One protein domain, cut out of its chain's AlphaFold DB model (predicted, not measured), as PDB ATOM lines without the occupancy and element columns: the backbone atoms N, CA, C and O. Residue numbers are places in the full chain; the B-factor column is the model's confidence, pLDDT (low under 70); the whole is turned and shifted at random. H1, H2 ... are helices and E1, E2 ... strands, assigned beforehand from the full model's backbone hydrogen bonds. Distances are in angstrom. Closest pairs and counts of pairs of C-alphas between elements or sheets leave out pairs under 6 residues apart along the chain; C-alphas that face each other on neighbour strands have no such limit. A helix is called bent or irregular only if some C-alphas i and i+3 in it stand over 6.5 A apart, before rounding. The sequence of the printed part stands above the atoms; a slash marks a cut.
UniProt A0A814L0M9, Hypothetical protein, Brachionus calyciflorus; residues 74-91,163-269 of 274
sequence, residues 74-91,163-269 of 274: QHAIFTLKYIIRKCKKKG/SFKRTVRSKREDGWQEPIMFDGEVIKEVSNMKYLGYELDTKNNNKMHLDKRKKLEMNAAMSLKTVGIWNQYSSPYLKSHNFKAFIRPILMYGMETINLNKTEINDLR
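Overview. This is residues 74 to 91 and 163 to 269 of the 274 residues of the protein "Hypothetical protein" of Brachionus calyciflorus (UniProt A0A814L0M9). A long, loose rod has the helical hairpin H2 and H3 at one end, the small strand hairpin E1 and E2 in the middle, and a thin tail, residues 163 to 177, sticking out at the other end. H1 comes to the strand hairpin with residues 74 to 81, and the short H4 sits near H2. The printed part has 125 residues, with four named helices and two named strands in the order H1 E1 E2 H2 H3 H4; the sheet E1 - E2 is antiparallel. It is mostly helix and only just extended, close to loose, with a radius of gyration of the C-alphas of 20.9 A and spans of 70 by 33 by 23 A.

Arrangement. The closest C-alphas of H1, residues 74 to 89, and E1, residues 192 to 195, are those of Ile 77 and Tyr 195, 7.4 A apart. E1 forms an antiparallel hairpin with E2, residues 198 to 201, with N 193 and O 200 at 2.9 A. The closest C-alphas of E2 and H2, residues 207 to 226, are those of Glu 199 and His 209, 4.8 A apart. H2, with residues 213 to 221 alone, touches residues 246 to 252 of H3, residues 236 to 252, closest at the C-alphas of Arg 213 and Leu 251, 5.0 A. They run opposite ways at a shallow tilt of 34 degrees, only just short of steep. H3 has a kink of 39 degrees near residue 246 and is only just irregular, C-alphas 245 and 248 being 6.6 A apart. H4, residues 262 to 268, is near H2 and apart from H3. Every O i to N i+4 pair is within hydrogen-bond range in H1, H2 and H4, and 10 of 13 in H3.

Along the chain. H1 begins at C-alpha 74 (126.707, 92.613, 115.631) and is 22.1 A long; H2 is 28.4 A and H3 21.3 A. H4 ends at C-alpha 268 (110.161, 95.419, 104.825).

Size, cuts and confidence. Residues 92 to 162 are not printed, with 29.9 A between C-alphas 91 and 163. Residues 163 to 178 and 269 have pLDDT under 70.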
ATOM      1  N   GLN A  74     126.696  92.546 117.092       89.81
ATOM      2  CA  GLN A  74     126.707  92.613 115.631       89.81
ATOM      3  C   GLN A  74     128.057  92.187 115.053       89.81
ATOM      4  O   GLN A  74     128.070  91.450 114.072       89.81
ATOM      5  N   HIS A  75     129.178  92.574 115.674       91.75
ATOM      6  CA  HIS A  75     130.505  92.116 115.252       91.75
ATOM      7  C   HIS A  75     130.613  90.590 115.343       91.75
ATOM      8  O   HIS A  75     131.070  89.943 114.403       91.75
ATOM      9  N   ALA A  76     130.112  89.994 116.426       92.31
ATOM     10  CA  ALA A  76     130.110  88.545 116.612       92.31
ATOM     11  C   ALA A  76     129.239  87.815 115.576       92.31
ATOM     12  O   ALA A  76     129.683  86.836 114.970       92.31
ATOM     13  N   ILE A  77     128.022  88.310 115.327       92.44
ATOM     14  CA  ILE A  77     127.118  87.772 114.298       92.44
ATOM     15  C   ILE A  77     127.753  87.906 112.908       92.44
ATOM     16  O   ILE A  77     127.757  86.949 112.129       92.44
ATOM     17  N   PHE A  78     128.321  89.072 112.594       92.06
ATOM     18  CA  PHE A  78     128.978  89.337 111.319       92.06
ATOM     19  C   PHE A  78     130.157  88.391 111.086       92.06
ATOM     20  O   PHE A  78     130.219  87.758 110.031       92.06
ATOM     21  N   THR A  79     131.046  88.242 112.072       92.94
ATOM     22  CA  THR A  79     132.207  87.346 112.008       92.94
ATOM     23  C   THR A  79     131.777  85.912 111.720       92.94
ATOM     24  O   THR A  79     132.290  85.294 110.784       92.94
ATOM     25  N   LEU A  80     130.771  85.400 112.434       92.38
ATOM     26  CA  LEU A  80     130.253  84.052 112.197       92.38
ATOM     27  C   LEU A  80     129.657  83.904 110.787       92.38
ATOM     28  O   LEU A  80     130.017  82.981 110.053       92.38
ATOM     29  N   LYS A  81     128.803  84.840 110.350       91.06
ATOM     30  CA  LYS A  81     128.223  84.805 108.995       91.06
ATOM     31  C   LYS A  81     129.294  84.928 107.908       91.06
ATOM     32  O   LYS A  81     129.156  84.312 106.849       91.06
ATOM     33  N   TYR A  82     130.345  85.713 108.134       92.12
ATOM     34  CA  TYR A  82     131.486  85.821 107.229       92.12
ATOM     35  C   TYR A  82     132.229  84.486 107.111       92.12
ATOM     36  O   TYR A  82     132.470  84.028 105.991       92.12
ATOM     37  N   ILE A  83     132.515  83.818 108.234       93.25
ATOM     38  CA  ILE A  83     133.149  82.492 108.258       93.25
ATOM     39  C   ILE A  83     132.293  81.474 107.491       93.25
ATOM     40  O   ILE A  83     132.812  80.806 106.596       93.25
ATOM     41  N   ILE A  84     130.979  81.421 107.746       91.56
ATOM     42  CA  ILE A  84     130.048  80.529 107.031       91.56
ATOM     43  C   ILE A  84     130.114  80.760 105.514       91.56
ATOM     44  O   ILE A  84     130.284  79.814 104.741       91.56
ATOM     45  N   ARG A  85     130.032  82.021 105.065       90.31
ATOM     46  CA  ARG A  85     130.116  82.371 103.635       90.31
ATOM     47  C   ARG A  85     131.462  81.973 103.028       90.31
ATOM     48  O   ARG A  85     131.497  81.435 101.922       90.31
ATOM     49  N   LYS A  86     132.563  82.212 103.746       92.88
ATOM     50  CA  LYS A  86     133.925  81.891 103.300       92.88
ATOM     51  C   LYS A  86     134.137  80.384 103.159       92.88
ATOM     52  O   LYS A  86     134.699  79.962 102.150       92.88
ATOM     53  N   CYS A  87     133.666  79.581 104.114       90.12
ATOM     54  CA  CYS A  87     133.730  78.119 104.037       90.12
ATOM     55  C   CYS A  87     132.880  77.585 102.879       90.12
ATOM     56  O   CYS A  87     133.399  76.835 102.053       90.12
ATOM     57  N   LYS A  88     131.638  78.071 102.734       87.06
ATOM     58  CA  LYS A  88     130.740  77.698 101.630       87.06
ATOM     59  C   LYS A  88     131.344  78.007 100.258       87.06
ATOM     60  O   LYS A  88     131.344  77.143  99.390       87.06
ATOM     61  N   LYS A  89     131.929  79.200 100.073       89.12
ATOM     62  CA  LYS A  89     132.611  79.586  98.822       89.12
ATOM     63  C   LYS A  89     133.801  78.676  98.492       89.12
ATOM     64  O   LYS A  89     134.097  78.468  97.324       89.12
ATOM     65  N   LYS A  90     134.485  78.150  99.509       91.25
ATOM     66  CA  LYS A  90     135.618  77.228  99.350       91.25
ATOM     67  C   LYS A  90     135.206  75.753  99.275       91.25
ATOM     68  O   LYS A  90     136.091  74.906  99.270       91.25
ATOM     69  N   GLY A  91     133.907  75.438  99.289       86.06
ATOM     70  CA  GLY A  91     133.422  74.055  99.347       86.06
ATOM     71  C   GLY A  91     133.838  73.306 100.619       86.06
ATOM     72  O   GLY A  91     133.875  72.081 100.621       86.06
ATOM     73  N   SER A 163     142.701  72.782 129.204       45.22
ATOM     74  CA  SER A 163     142.681  72.772 127.736       45.22
ATOM     75  C   SER A 163     143.103  71.432 127.115       45.22
ATOM     76  O   SER A 163     144.264  71.027 127.235       45.22
ATOM     77  N   PHE A 164     142.209  70.798 126.355       45.31
ATOM     78  CA  PHE A 164     142.549  69.652 125.515       45.31
ATOM     79  C   PHE A 164     143.226  70.137 124.222       45.31
ATOM     80  O   PHE A 164     142.627  70.846 123.411       45.31
ATOM     81  N   LYS A 165     144.498  69.779 124.006       46.56
ATOM     82  CA  LYS A 165     145.204  70.072 122.747       46.56
ATOM     83  C   LYS A 165     144.943  68.950 121.742       46.56
ATOM     84  O   LYS A 165     145.344  67.811 121.948       46.56
ATOM     85  N   ARG A 166     144.313  69.289 120.613       47.16
ATOM     86  CA  ARG A 166     144.103  68.360 119.489       47.16
ATOM     87  C   ARG A 166     145.436  67.953 118.853       47.16
ATOM     88  O   ARG A 166     146.216  68.814 118.437       47.16
ATOM     89  N   THR A 167     145.669  66.649 118.714       53.47
ATOM     90  CA  THR A 167     146.839  66.090 118.017       53.47
ATOM     91  C   THR A 167     146.758  66.329 116.505       53.47
ATOM     92  O   THR A 167     145.676  66.455 115.931       53.47
ATOM     93  N   VAL A 168     147.907  66.375 115.826       53.00
ATOM     94  CA  VAL A 168     148.019  66.615 114.370       53.00
ATOM     95  C   VAL A 168     147.234  65.589 113.536       53.00
ATOM     96  O   VAL A 168     146.700  65.935 112.486       53.00
ATOM     97  N   ARG A 169     147.091  64.352 114.030       49.66
ATOM     98  CA  ARG A 169     146.308  63.282 113.394       49.66
ATOM     99  C   ARG A 169     144.812  63.620 113.336       49.66
ATOM    100  O   ARG A 169     144.217  63.551 112.269       49.66
ATOM    101  N   SER A 170     144.259  64.156 114.429       54.00
ATOM    102  CA  SER A 170     142.863  64.620 114.504       54.00
ATOM    103  C   SER A 170     142.537  65.825 113.607       54.00
ATOM    104  O   SER A 170     141.374  66.199 113.496       54.00
ATOM    105  N   LYS A 171     143.547  66.476 113.009       53.03
ATOM    106  CA  LYS A 171     143.381  67.612 112.085       53.03
ATOM    107  C   LYS A 171     143.318  67.187 110.609       53.03
ATOM    108  O   LYS A 171     143.103  68.050 109.767       53.03
ATOM    109  N   ARG A 172     143.579  65.911 110.285       50.97
ATOM    110  CA  ARG A 172     143.645  65.403 108.898       50.97
ATOM    111  C   ARG A 172     142.388  64.648 108.447       50.97
ATOM    112  O   ARG A 172     142.190  64.504 107.248       50.97
ATOM    113  N   GLU A 173     141.536  64.213 109.369       50.12
ATOM    114  CA  GLU A 173     140.289  63.497 109.068       50.12
ATOM    115  C   GLU A 173     139.095  64.464 109.028       50.12
ATOM    116  O   GLU A 173     138.238  64.461 109.905       50.12
ATOM    117  N   ASP A 174     138.994  65.283 107.979       48.69
ATOM    118  CA  ASP A 174     137.773  66.065 107.682       48.69
ATOM    119  C   ASP A 174     136.698  65.204 106.974       48.69
ATOM    120  O   ASP A 174     135.911  65.677 106.151       48.69
ATOM    121  N   GLY A 175     136.669  63.914 107.309       47.28
ATOM    122  CA  GLY A 175     135.675  62.929 106.893       47.28
ATOM    123  C   GLY A 175     135.028  62.266 108.107       47.28
ATOM    124  O   GLY A 175     134.967  61.048 108.169       47.28
ATOM    125  N   TRP A 176     134.611  63.044 109.108       53.50
ATOM    126  CA  TRP A 176     133.942  62.505 110.296       53.50
ATOM    127  C   TRP A 176     132.443  62.262 110.032       53.50
ATOM    128  O   TRP A 176     131.733  63.175 109.598       53.50
ATOM    129  N   GLN A 177     131.981  61.030 110.281       60.28
ATOM    130  CA  GLN A 177     130.568  60.600 110.249       60.28
ATOM    131  C   GLN A 177     130.040  60.151 111.625       60.28
ATOM    132  O   GLN A 177     128.869  59.803 111.739       60.28
ATOM    133  N   GLU A 178     130.868  60.171 112.671       68.00
ATOM    134  CA  GLU A 178     130.443  59.800 114.021       68.00
ATOM    135  C   GLU A 178     129.849  61.004 114.786       68.00
ATOM    136  O   GLU A 178     130.221  62.156 114.523       68.00
ATOM    137  N   PRO A 179     128.912  60.769 115.726       72.75
ATOM    138  CA  PRO A 179     128.342  61.827 116.552       72.75
ATOM    139  C   PRO A 179     129.428  62.537 117.372       72.75
ATOM    140  O   PRO A 179     130.313  61.899 117.940       72.75
ATOM    141  N   ILE A 180     129.367  63.869 117.450       75.25
ATOM    142  CA  ILE A 180     130.327  64.642 118.247       75.25
ATOM    143  C   ILE A 180     130.004  64.427 119.725       75.25
ATOM    144  O   ILE A 180     128.901  64.750 120.154       75.25
ATOM    145  N   MET A 181     130.967  63.929 120.498       80.56
ATOM    146  CA  MET A 181     130.823  63.713 121.941       80.56
ATOM    147  C   MET A 181     131.435  64.873 122.739       80.56
ATOM    148  O   MET A 181     132.528  65.343 122.414       80.56
ATOM    149  N   PHE A 182     130.769  65.305 123.808       74.62
ATOM    150  CA  PHE A 182     131.285  66.243 124.806       74.62
ATOM    151  C   PHE A 182     130.928  65.731 126.205       74.62
ATOM    152  O   PHE A 182     129.762  65.470 126.472       74.62
ATOM    153  N   ASP A 183     131.935  65.517 127.058       80.06
ATOM    154  CA  ASP A 183     131.786  64.932 128.404       80.06
ATOM    155  C   ASP A 183     130.955  63.631 128.460       80.06
ATOM    156  O   ASP A 183     130.231  63.364 129.411       80.06
ATOM    157  N   GLY A 184     131.081  62.785 127.432       80.69
ATOM    158  CA  GLY A 184     130.354  61.512 127.344       80.69
ATOM    159  C   GLY A 184     128.930  61.624 126.792       80.69
ATOM    160  O   GLY A 184     128.289  60.597 126.579       80.69
ATOM    161  N   GLU A 185     128.460  62.831 126.471       82.88
ATOM    162  CA  GLU A 185     127.163  63.071 125.839       82.88
ATOM    163  C   GLU A 185     127.300  63.406 124.352       82.88
ATOM    164  O   GLU A 185     128.250  64.060 123.920       82.88
ATOM    165  N   VAL A 186     126.321  62.984 123.547       83.12
ATOM    166  CA  VAL A 186     126.257  63.326 122.122       83.12
ATOM    167  C   VAL A 186     125.761  64.767 121.968       83.12
ATOM    168  O   VAL A 186     124.634  65.087 122.351       83.12
ATOM    169  N   ILE A 187     126.549  65.632 121.327       82.19
ATOM    170  CA  ILE A 187     126.099  66.965 120.923       82.19
ATOM    171  C   ILE A 187     125.030  66.807 119.841       82.19
ATOM    172  O   ILE A 187     125.301  66.376 118.719       82.19
ATOM    173  N   LYS A 188     123.803  67.204 120.177       83.00
ATOM    174  CA  LYS A 188     122.671  67.182 119.253       83.00
ATOM    175  C   LYS A 188     122.895  68.145 118.085       83.00
ATOM    176  O   LYS A 188     123.013  69.354 118.279       83.00
ATOM    177  N   GLU A 189     122.862  67.618 116.863       84.12
ATOM    178  CA  GLU A 189     122.794  68.445 115.660       84.12
ATOM    179  C   GLU A 189     121.416  69.115 115.556       84.12
ATOM    180  O   GLU A 189     120.371  68.485 115.740       84.12
ATOM    181  N   VAL A 190     121.413  70.414 115.262       86.88
ATOM    182  CA  VAL A 190     120.198  71.221 115.126       86.88
ATOM    183  C   VAL A 190     120.175  71.921 113.772       86.88
ATOM    184  O   VAL A 190     121.193  72.390 113.269       86.88
ATOM    185  N   SER A 191     118.990  72.008 113.166       86.94
ATOM    186  CA  SER A 191     118.802  72.670 111.868       86.94
ATOM    187  C   SER A 191     118.809  74.199 111.972       86.94
ATOM    188  O   SER A 191     119.075  74.889 110.982       86.94
ATOM    189  N   ASN A 192     118.527  74.716 113.167       90.12
ATOM    190  CA  ASN A 192     118.537  76.124 113.512       90.12
ATOM    191  C   ASN A 192     119.098  76.348 114.920       90.12
ATOM    192  O   ASN A 192     119.073  75.464 115.773       90.12
ATOM    193  N   MET A 193     119.615  77.549 115.157       90.19
ATOM    194  CA  MET A 193     120.062  77.967 116.478       90.19
ATOM    195  C   MET A 193     119.961  79.479 116.645       90.19
ATOM    196  O   MET A 193     120.182  80.248 115.706       90.19
ATOM    197  N   LYS A 194     119.698  79.915 117.875       90.62
ATOM    198  CA  LYS A 194     119.755  81.326 118.253       90.62
ATOM    199  C   LYS A 194     121.171  81.666 118.707       90.62
ATOM    200  O   LYS A 194     121.661  81.099 119.677       90.62
ATOM    201  N   TYR A 195     121.798  82.644 118.065       91.06
ATOM    202  CA  TYR A 195     123.110  83.162 118.449       91.06
ATOM    203  C   TYR A 195     123.028  84.665 118.686       91.06
ATOM    204  O   TYR A 195     122.751  85.423 117.759       91.06
ATOM    205  N   LEU A 196     123.213  85.097 119.939       89.44
ATOM    206  CA  LEU A 196     123.108  86.507 120.340       89.44
ATOM    207  C   LEU A 196     121.821  87.167 119.812       89.44
ATOM    208  O   LEU A 196     121.842  88.242 119.232       89.44
ATOM    209  N   GLY A 197     120.683  86.476 119.923       88.62
ATOM    210  CA  GLY A 197     119.391  86.986 119.445       88.62
ATOM    211  C   GLY A 197     119.161  86.925 117.929       88.62
ATOM    212  O   GLY A 197     118.042  87.225 117.498       88.62
ATOM    213  N   TYR A 198     120.160  86.524 117.142       91.69
ATOM    214  CA  TYR A 198     120.051  86.268 115.709       91.69
ATOM    215  C   TYR A 198     119.670  84.810 115.436       91.69
ATOM    216  O   TYR A 198     120.231  83.898 116.040       91.69
ATOM    217  N   GLU A 199     118.736  84.590 114.512       92.81
ATOM    218  CA  GLU A 199     118.305  83.251 114.098       92.81
ATOM    219  C   GLU A 199     119.188  82.717 112.962       92.81
ATOM    220  O   GLU A 199     119.149  83.230 111.841       92.81
ATOM    221  N   LEU A 200     119.999  81.701 113.252       90.69
ATOM    222  CA  LEU A 200     120.861  81.022 112.287       90.69
ATOM    223  C   LEU A 200     120.232  79.706 111.839       90.69
ATOM    224  O   LEU A 200     119.617  78.999 112.632       90.69
ATOM    225  N   ASP A 201     120.457  79.355 110.578       88.69
ATOM    226  CA  ASP A 201     120.131  78.040 110.036       88.69
ATOM    227  C   ASP A 201     121.318  77.444 109.269       88.69
ATOM    228  O   ASP A 201     122.269  78.139 108.891       88.69
ATOM    229  N   THR A 202     121.241  76.141 109.012       85.31
ATOM    230  CA  THR A 202     122.264  75.373 108.278       85.31
ATOM    231  C   THR A 202     122.514  75.876 106.853       85.31
ATOM    232  O   THR A 202     123.571  75.616 106.275       85.31
ATOM    233  N   LYS A 203     121.575  76.626 106.262       85.12
ATOM    234  CA  LYS A 203     121.675  77.173 104.899       85.12
ATOM    235  C   LYS A 203     122.205  78.612 104.875       85.12
ATOM    236  O   LYS A 203     122.510  79.112 103.785       85.12
ATOM    237  N   ASN A 204     122.371  79.242 106.042       85.81
ATOM    238  CA  ASN A 204     122.624  80.669 106.237       85.81
ATOM    239  C   ASN A 204     121.573  81.556 105.541       85.81
ATOM    240  O   ASN A 204     121.919  82.581 104.947       85.81
ATOM    241  N   ASN A 205     120.302  81.142 105.567       87.19
ATOM    242  CA  ASN A 205     119.188  81.978 105.135       87.19
ATOM    243  C   ASN A 205     118.841  82.988 106.247       87.19
ATOM    244  O   ASN A 205     119.132  82.802 107.426       87.19
ATOM    245  N   ASN A 206     118.265  84.118 105.850       88.44
ATOM    246  CA  ASN A 206     117.880  85.204 106.741       88.44
ATOM    247  C   ASN A 206     116.380  85.203 107.051       88.44
ATOM    248  O   ASN A 206     115.968  85.889 107.980       88.44
ATOM    249  N   LYS A 207     115.574  84.438 106.301       88.44
ATOM    250  CA  LYS A 207     114.107  84.448 106.388       88.44
ATOM    251  C   LYS A 207     113.592  84.290 107.819       88.44
ATOM    252  O   LYS A 207     112.828  85.126 108.278       88.44
ATOM    253  N   MET A 208     114.076  83.284 108.549       90.56
ATOM    254  CA  MET A 208     113.656  83.029 109.932       90.56
ATOM    255  C   MET A 208     113.941  84.219 110.862       90.56
ATOM    256  O   MET A 208     113.100  84.584 111.683       90.56
ATOM    257  N   HIS A 209     115.100  84.870 110.701       92.31
ATOM    258  CA  HIS A 209     115.433  86.077 111.461       92.31
ATOM    259  C   HIS A 209     114.533  87.250 111.068       92.31
ATOM    260  O   HIS A 209     114.004  87.926 111.946       92.31
ATOM    261  N   LEU A 210     114.320  87.475 109.768       90.81
ATOM    262  CA  LEU A 210     113.475  88.559 109.256       90.81
ATOM    263  C   LEU A 210     112.022  88.421 109.722       90.81
ATOM    264  O   LEU A 210     111.450  89.386 110.224       90.81
ATOM    265  N   ASP A 211     111.448  87.223 109.628       90.44
ATOM    266  CA  ASP A 211     110.079  86.939 110.067       90.44
ATOM    267  C   ASP A 211     109.929  87.185 111.577       90.44
ATOM    268  O   ASP A 211     108.967  87.816 112.029       90.44
ATOM    269  N   LYS A 212     110.934  86.785 112.367       92.12
ATOM    270  CA  LYS A 212     110.985  87.085 113.800       92.12
ATOM    271  C   LYS A 212     111.041  88.589 114.073       92.12
ATOM    272  O   LYS A 212     110.316  89.064 114.947       92.12
ATOM    273  N   ARG A 213     111.884  89.343 113.357       92.69
ATOM    274  CA  ARG A 213     112.002  90.800 113.540       92.69
ATOM    275  C   ARG A 213     110.694  91.516 113.217       92.69
ATOM    276  O   ARG A 213     110.262  92.323 114.030       92.69
ATOM    277  N   LYS A 214     110.021  91.145 112.125       90.56
ATOM    278  CA  LYS A 214     108.697  91.679 111.758       90.56
ATOM    279  C   LYS A 214     107.644  91.408 112.827       90.56
ATOM    280  O   LYS A 214     106.888  92.300 113.195       90.56
ATOM    281  N   LYS A 215     107.610  90.190 113.376       91.75
ATOM    282  CA  LYS A 215     106.679  89.855 114.464       91.75
ATOM    283  C   LYS A 215     106.925  90.722 115.703       91.75
ATOM    284  O   LYS A 215     105.979  91.234 116.292       91.75
ATOM    285  N   LEU A 216     108.188  90.902 116.092       92.19
ATOM    286  CA  LEU A 216     108.553  91.738 117.239       92.19
ATOM    287  C   LEU A 216     108.248  93.222 116.996       92.19
ATOM    288  O   LEU A 216     107.754  93.892 117.897       92.19
ATOM    289  N   GLU A 217     108.504  93.716 115.785       92.12
ATOM    290  CA  GLU A 217     108.151  95.069 115.349       92.12
ATOM    291  C   GLU A 217     106.639  95.311 115.473       92.12
ATOM    292  O   GLU A 217     106.216  96.279 116.105       92.12
ATOM    293  N   MET A 218     105.826  94.400 114.930       90.94
ATOM    294  CA  MET A 218     104.364  94.467 114.981       90.94
ATOM    295  C   MET A 218     103.862  94.488 116.427       90.94
ATOM    296  O   MET A 218     103.004  95.297 116.775       90.94
ATOM    297  N   ASN A 219     104.430  93.641 117.289       91.38
ATOM    298  CA  ASN A 219     104.097  93.607 118.711       91.38
ATOM    299  C   ASN A 219     104.419  94.935 119.403       91.38
ATOM    300  O   ASN A 219     103.581  95.450 120.138       91.38
ATOM    301  N   ALA A 220     105.588  95.522 119.134       91.31
ATOM    302  CA  ALA A 220     105.959  96.822 119.686       91.31
ATOM    303  C   ALA A 220     105.020  97.939 119.206       91.31
ATOM    304  O   ALA A 220     104.584  98.772 120.002       91.31
ATOM    305  N   ALA A 221     104.648  97.927 117.922       90.31
ATOM    306  CA  ALA A 221     103.686  98.875 117.371       90.31
ATOM    307  C   ALA A 221     102.305  98.727 118.031       90.31
ATOM    308  O   ALA A 221     101.676  99.725 118.379       90.31
ATOM    309  N   MET A 222     101.846  97.488 118.246       90.62
ATOM    310  CA  MET A 222     100.600  97.202 118.958       90.62
ATOM    311  C   MET A 222     100.649  97.703 120.402       90.62
ATOM    312  O   MET A 222      99.715  98.374 120.820       90.62
ATOM    313  N   SER A 223     101.746  97.490 121.132       90.62
ATOM    314  CA  SER A 223     101.892  98.018 122.495       90.62
ATOM    315  C   SER A 223     101.768  99.544 122.548       90.62
ATOM    316  O   SER A 223     101.086 100.069 123.425       90.62
ATOM    317  N   LEU A 224     102.349 100.272 121.588       90.62
ATOM    318  CA  LEU A 224     102.216 101.735 121.522       90.62
ATOM    319  C   LEU A 224     100.781 102.190 121.218       90.62
ATOM    320  O   LEU A 224     100.359 103.243 121.706       90.62
ATOM    321  N   LYS A 225     100.027 101.407 120.436       90.00
ATOM    322  CA  LYS A 225      98.590 101.633 120.220       90.00
ATOM    323  C   LYS A 225      97.797 101.379 121.501       90.00
ATOM    324  O   LYS A 225      96.980 102.214 121.871       90.00
ATOM    325  N   THR A 226      98.076 100.279 122.201       91.88
ATOM    326  CA  THR A 226      97.404  99.904 123.456       91.88
ATOM    327  C   THR A 226      97.594 100.952 124.551       91.88
ATOM    328  O   THR A 226      96.642 101.266 125.254       91.88
ATOM    329  N   VAL A 227      98.786 101.543 124.668       89.25
ATOM    330  CA  VAL A 227      99.073 102.611 125.651       89.25
ATOM    331  C   VAL A 227      98.518 103.979 125.201       89.25
ATOM    332  O   VAL A 227      98.622 104.969 125.912       89.25
ATOM    333  N   GLY A 228      97.911 104.068 124.013       86.94
ATOM    334  CA  GLY A 228      97.287 105.294 123.510       86.94
ATOM    335  C   GLY A 228      98.268 106.340 122.975       86.94
ATOM    336  O   GLY A 228      97.843 107.412 122.561       86.94
ATOM    337  N   ILE A 229      99.567 106.037 122.916       85.69
ATOM    338  CA  ILE A 229     100.600 106.959 122.414       85.69
ATOM    339  C   ILE A 229     100.593 107.010 120.878       85.69
ATOM    340  O   ILE A 229     100.951 108.027 120.275       85.69
ATOM    341  N   TRP A 230     100.167 105.927 120.225       85.25
ATOM    342  CA  TRP A 230     100.074 105.821 118.771       85.25
ATOM    343  C   TRP A 230      98.620 105.665 118.322       85.25
ATOM    344  O   TRP A 230      98.122 104.555 118.159       85.25
ATOM    345  N   ASN A 231      97.933 106.779 118.075       87.12
ATOM    346  CA  ASN A 231      96.547 106.792 117.604       87.12
ATOM    347  C   ASN A 231      96.334 107.861 116.510       87.12
ATOM    348  O   ASN A 231      97.291 108.459 116.009       87.12
ATOM    349  N   GLN A 232      95.087 108.079 116.085       86.31
ATOM    350  CA  GLN A 232      94.751 109.069 115.052       86.31
ATOM    351  C   GLN A 232      95.017 110.524 115.473       86.31
ATOM    352  O   GLN A 232      95.320 111.352 114.620       86.31
ATOM    353  N   TYR A 233      94.983 110.813 116.772       88.31
ATOM    354  CA  TYR A 233      95.237 112.130 117.354       88.31
ATOM    355  C   TYR A 233      96.736 112.416 117.542       88.31
ATOM    356  O   TYR A 233      97.136 113.574 117.652       88.31
ATOM    357  N   SER A 234      97.590 111.384 117.560       87.31
ATOM    358  CA  SER A 234      99.040 111.561 117.680       87.31
ATOM    359  C   SER A 234      99.610 112.247 116.436       87.31
ATOM    360  O   SER A 234      99.418 111.777 115.309       87.31
ATOM    361  N   SER A 235     100.374 113.324 116.640       90.44
ATOM    362  CA  SER A 235     100.985 114.067 115.535       90.44
ATOM    363  C   SER A 235     101.933 113.180 114.706       90.44
ATOM    364  O   SER A 235     102.577 112.274 115.252       90.44
ATOM    365  N   PRO A 236     102.089 113.441 113.392       89.38
ATOM    366  CA  PRO A 236     103.051 112.717 112.558       89.38
ATOM    367  C   PRO A 236     104.482 112.765 113.110       89.38
ATOM    368  O   PRO A 236     105.223 111.786 113.013       89.38
ATOM    369  N   TYR A 237     104.856 113.883 113.743       91.69
ATOM    370  CA  TYR A 237     106.145 114.036 114.410       91.69
ATOM    371  C   TYR A 237     106.310 113.041 115.564       91.69
ATOM    372  O   TYR A 237     107.304 112.317 115.609       91.69
ATOM    373  N   LEU A 238     105.316 112.945 116.453       89.69
ATOM    374  CA  LEU A 238     105.348 112.022 117.587       89.69
ATOM    375  C   LEU A 238     105.365 110.560 117.117       89.69
ATOM    376  O   LEU A 238     106.157 109.763 117.616       89.69
ATOM    377  N   LYS A 239     104.567 110.213 116.098       88.88
ATOM    378  CA  LYS A 239     104.594 108.878 115.470       88.88
ATOM    379  C   LYS A 239     105.980 108.548 114.910       88.88
ATOM    380  O   LYS A 239     106.507 107.471 115.171       88.88
ATOM    381  N   SER A 240     106.603 109.489 114.198       90.44
ATOM    382  CA  SER A 240     107.961 109.333 113.657       90.44
ATOM    383  C   SER A 240     109.010 109.177 114.760       90.44
ATOM    384  O   SER A 240     109.889 108.318 114.663       90.44
ATOM    385  N   HIS A 241     108.906 109.966 115.831       91.31
ATOM    386  CA  HIS A 241     109.793 109.869 116.986       91.31
ATOM    387  C   HIS A 241     109.670 108.501 117.670       91.31
ATOM    388  O   HIS A 241     110.671 107.805 117.833       91.31
ATOM    389  N   ASN A 242     108.445 108.060 117.963       90.62
ATOM    390  CA  ASN A 242     108.181 106.760 118.579       90.62
ATOM    391  C   ASN A 242     108.619 105.591 117.695       90.62
ATOM    392  O   ASN A 242     109.191 104.622 118.193       90.62
ATOM    393  N   PHE A 243     108.415 105.689 116.378       90.81
ATOM    394  CA  PHE A 243     108.933 104.701 115.439       90.81
ATOM    395  C   PHE A 243     110.455 104.587 115.544       90.81
ATOM    396  O   PHE A 243     110.988 103.489 115.689       90.81
ATOM    397  N   LYS A 244     111.167 105.720 115.501       91.88
ATOM    398  CA  LYS A 244     112.634 105.749 115.575       91.88
ATOM    399  C   LYS A 244     113.162 105.243 116.918       91.88
ATOM    400  O   LYS A 244     114.196 104.584 116.917       91.88
ATOM    401  N   ALA A 245     112.472 105.545 118.016       92.88
ATOM    402  CA  ALA A 245     112.905 105.211 119.368       92.88
ATOM    403  C   ALA A 245     112.597 103.757 119.760       92.88
ATOM    404  O   ALA A 245     113.466 103.074 120.292       92.88
ATOM    405  N   PHE A 246     111.387 103.265 119.479       92.06
ATOM    406  CA  PHE A 246     110.909 101.989 120.023       92.06
ATOM    407  C   PHE A 246     110.807 100.877 118.982       92.06
ATOM    408  O   PHE A 246     111.096  99.723 119.286       92.06
ATOM    409  N   ILE A 247     110.415 101.202 117.750       91.56
ATOM    410  CA  ILE A 247     110.106 100.191 116.729       91.56
ATOM    411  C   ILE A 247     111.343  99.862 115.886       91.56
ATOM    412  O   ILE A 247     111.720  98.699 115.737       91.56
ATOM    413  N   ARG A 248     112.018 100.890 115.363       91.25
ATOM    414  CA  ARG A 248     113.168 100.742 114.465       91.25
ATOM    415  C   ARG A 248     114.302  99.906 115.073       91.25
ATOM    416  O   ARG A 248     114.807  99.055 114.345       91.25
ATOM    417  N   PRO A 249     114.711 100.073 116.349       92.38
ATOM    418  CA  PRO A 249     115.778  99.248 116.920       92.38
ATOM    419  C   PRO A 249     115.417  97.757 116.976       92.38
ATOM    420  O   PRO A 249     116.270  96.907 116.734       92.38
ATOM    421  N   ILE A 250     114.146  97.434 117.245       91.75
ATOM    422  CA  ILE A 250     113.649  96.052 117.308       91.75
ATOM    423  C   ILE A 250     113.706  95.396 115.931       91.75
ATOM    424  O   ILE A 250     114.194  94.266 115.815       91.75
ATOM    425  N   LEU A 251     113.229  96.116 114.911       90.94
ATOM    426  CA  LEU A 251     113.250  95.670 113.524       90.94
ATOM    427  C   LEU A 251     114.690  95.468 113.045       90.94
ATOM    428  O   LEU A 251     115.047  94.374 112.619       90.94
ATOM    429  N   MET A 252     115.526  96.502 113.173       89.81
ATOM    430  CA  MET A 252     116.868  96.546 112.584       89.81
ATOM    431  C   MET A 252     117.868  95.593 113.241       89.81
ATOM    432  O   MET A 252     118.885  95.287 112.626       89.81
ATOM    433  N   TYR A 253     117.589  95.092 114.446       91.38
ATOM    434  CA  TYR A 253     118.520  94.251 115.191       91.38
ATOM    435  C   TYR A 253     119.041  93.061 114.369       91.38
ATOM    436  O   TYR A 253     118.307  92.119 114.048       91.38
ATOM    437  N   GLY A 254     120.339  93.082 114.054       87.12
ATOM    438  CA  GLY A 254     121.029  92.024 113.317       87.12
ATOM    439  C   GLY A 254     120.853  92.103 111.799       87.12
ATOM    440  O   GLY A 254     121.551  91.384 111.080       87.12
ATOM    441  N   MET A 255     119.984  92.988 111.294       86.25
ATOM    442  CA  MET A 255     119.806  93.227 109.860       86.25
ATOM    443  C   MET A 255     121.019  93.913 109.233       86.25
ATOM    444  O   MET A 255     121.259  93.731 108.044       86.25
ATOM    445  N   GLU A 256     121.837  94.618 110.017       83.44
ATOM    446  CA  GLU A 256     123.063  95.264 109.525       83.44
ATOM    447  C   GLU A 256     124.102  94.250 109.014       83.44
ATOM    448  O   GLU A 256     125.019  94.599 108.276       83.44
ATOM    449  N   THR A 257     123.951  92.971 109.378       83.31
ATOM    450  CA  THR A 257     124.842  91.870 108.971       83.31
ATOM    451  C   THR A 257     124.331  91.086 107.747       83.31
ATOM    452  O   THR A 257     124.921  90.073 107.327       83.31
ATOM    453  N   ILE A 258     123.206  91.531 107.180       83.75
ATOM    454  CA  ILE A 258     122.453  90.858 106.124       83.75
ATOM    455  C   ILE A 258     122.549  91.656 104.821       83.75
ATOM    456  O   ILE A 258     122.344  92.864 104.798       83.75
ATOM    457  N   ASN A 259     122.779  90.949 103.714       81.12
ATOM    458  CA  ASN A 259     122.585  91.511 102.380       81.12
ATOM    459  C   ASN A 259     121.144  91.227 101.961       81.12
ATOM    460  O   ASN A 259     120.845  90.102 101.560       81.12
ATOM    461  N   LEU A 260     120.269  92.223 102.104       81.56
ATOM    462  CA  LEU A 260     118.863  92.097 101.728       81.56
ATOM    463  C   LEU A 260     118.714  92.123 100.204       81.56
ATOM    464  O   LEU A 260     119.280  92.982  99.525       81.56
ATOM    465  N   ASN A 261     117.935  91.194  99.662       83.06
ATOM    466  CA  ASN A 261     117.545  91.219  98.256       83.06
ATOM    467  C   ASN A 261     116.348  92.166  98.023       83.06
ATOM    468  O   ASN A 261     115.706  92.636  98.961       83.06
ATOM    469  N   LYS A 262     116.035  92.461  96.754       81.88
ATOM    470  CA  LYS A 262     114.946  93.392  96.395       81.88
ATOM    471  C   LYS A 262     113.587  92.970  96.966       81.88
ATOM    472  O   LYS A 262     112.819  93.834  97.378       81.88
ATOM    473  N   THR A 263     113.304  91.670  96.998       82.69
ATOM    474  CA  THR A 263     112.060  91.121  97.550       82.69
ATOM    475  C   THR A 263     111.993  91.359  99.053       82.69
ATOM    476  O   THR A 263     111.030  91.946  99.528       82.69
ATOM    477  N   GLU A 264     113.057  91.031  99.788       82.00
ATOM    478  CA  GLU A 264     113.146  91.260 101.233       82.00
ATOM    479  C   GLU A 264     113.020  92.749 101.581       82.00
ATOM    480  O   GLU A 264     112.315  93.097 102.522       82.00
ATOM    481  N   ILE A 265     113.645  93.639 100.801       80.88
ATOM    482  CA  ILE A 265     113.505  95.095 100.970       80.88
ATOM    483  C   ILE A 265     112.053  95.530 100.757       80.88
ATOM    484  O   ILE A 265     111.535  96.318 101.545       80.88
ATOM    485  N   ASN A 266     111.392  95.036  99.710       80.06
ATOM    486  CA  ASN A 266     109.991  95.361  99.448       80.06
ATOM    487  C   ASN A 266     109.070  94.837 100.554       80.06
ATOM    488  O   ASN A 266     108.165  95.555 100.965       80.06
ATOM    489  N   ASP A 267     109.348  93.652 101.090       76.81
ATOM    490  CA  ASP A 267     108.580  93.062 102.186       76.81
ATOM    491  C   ASP A 267     108.809  93.759 103.539       76.81
ATOM    492  O   ASP A 267     108.072  93.500 104.492       76.81
ATOM    493  N   LEU A 268     109.856  94.582 103.657       75.62
ATOM    494  CA  LEU A 268     110.161  95.419 104.825       75.62
ATOM    495  C   LEU A 268     109.646  96.853 104.671       75.62
ATOM    496  O   LEU A 268     109.631  97.611 105.643       75.62
ATOM    497  N   ARG A 269     109.237  97.261 103.464       67.81
ATOM    498  CA  ARG A 269     108.583  98.553 103.274       67.81
ATOM    499  C   ARG A 269     107.215  98.482 103.934       67.81
ATOM    500  O   ARG A 269     106.362  97.696 103.531       67.81
TER     501      ARG A 269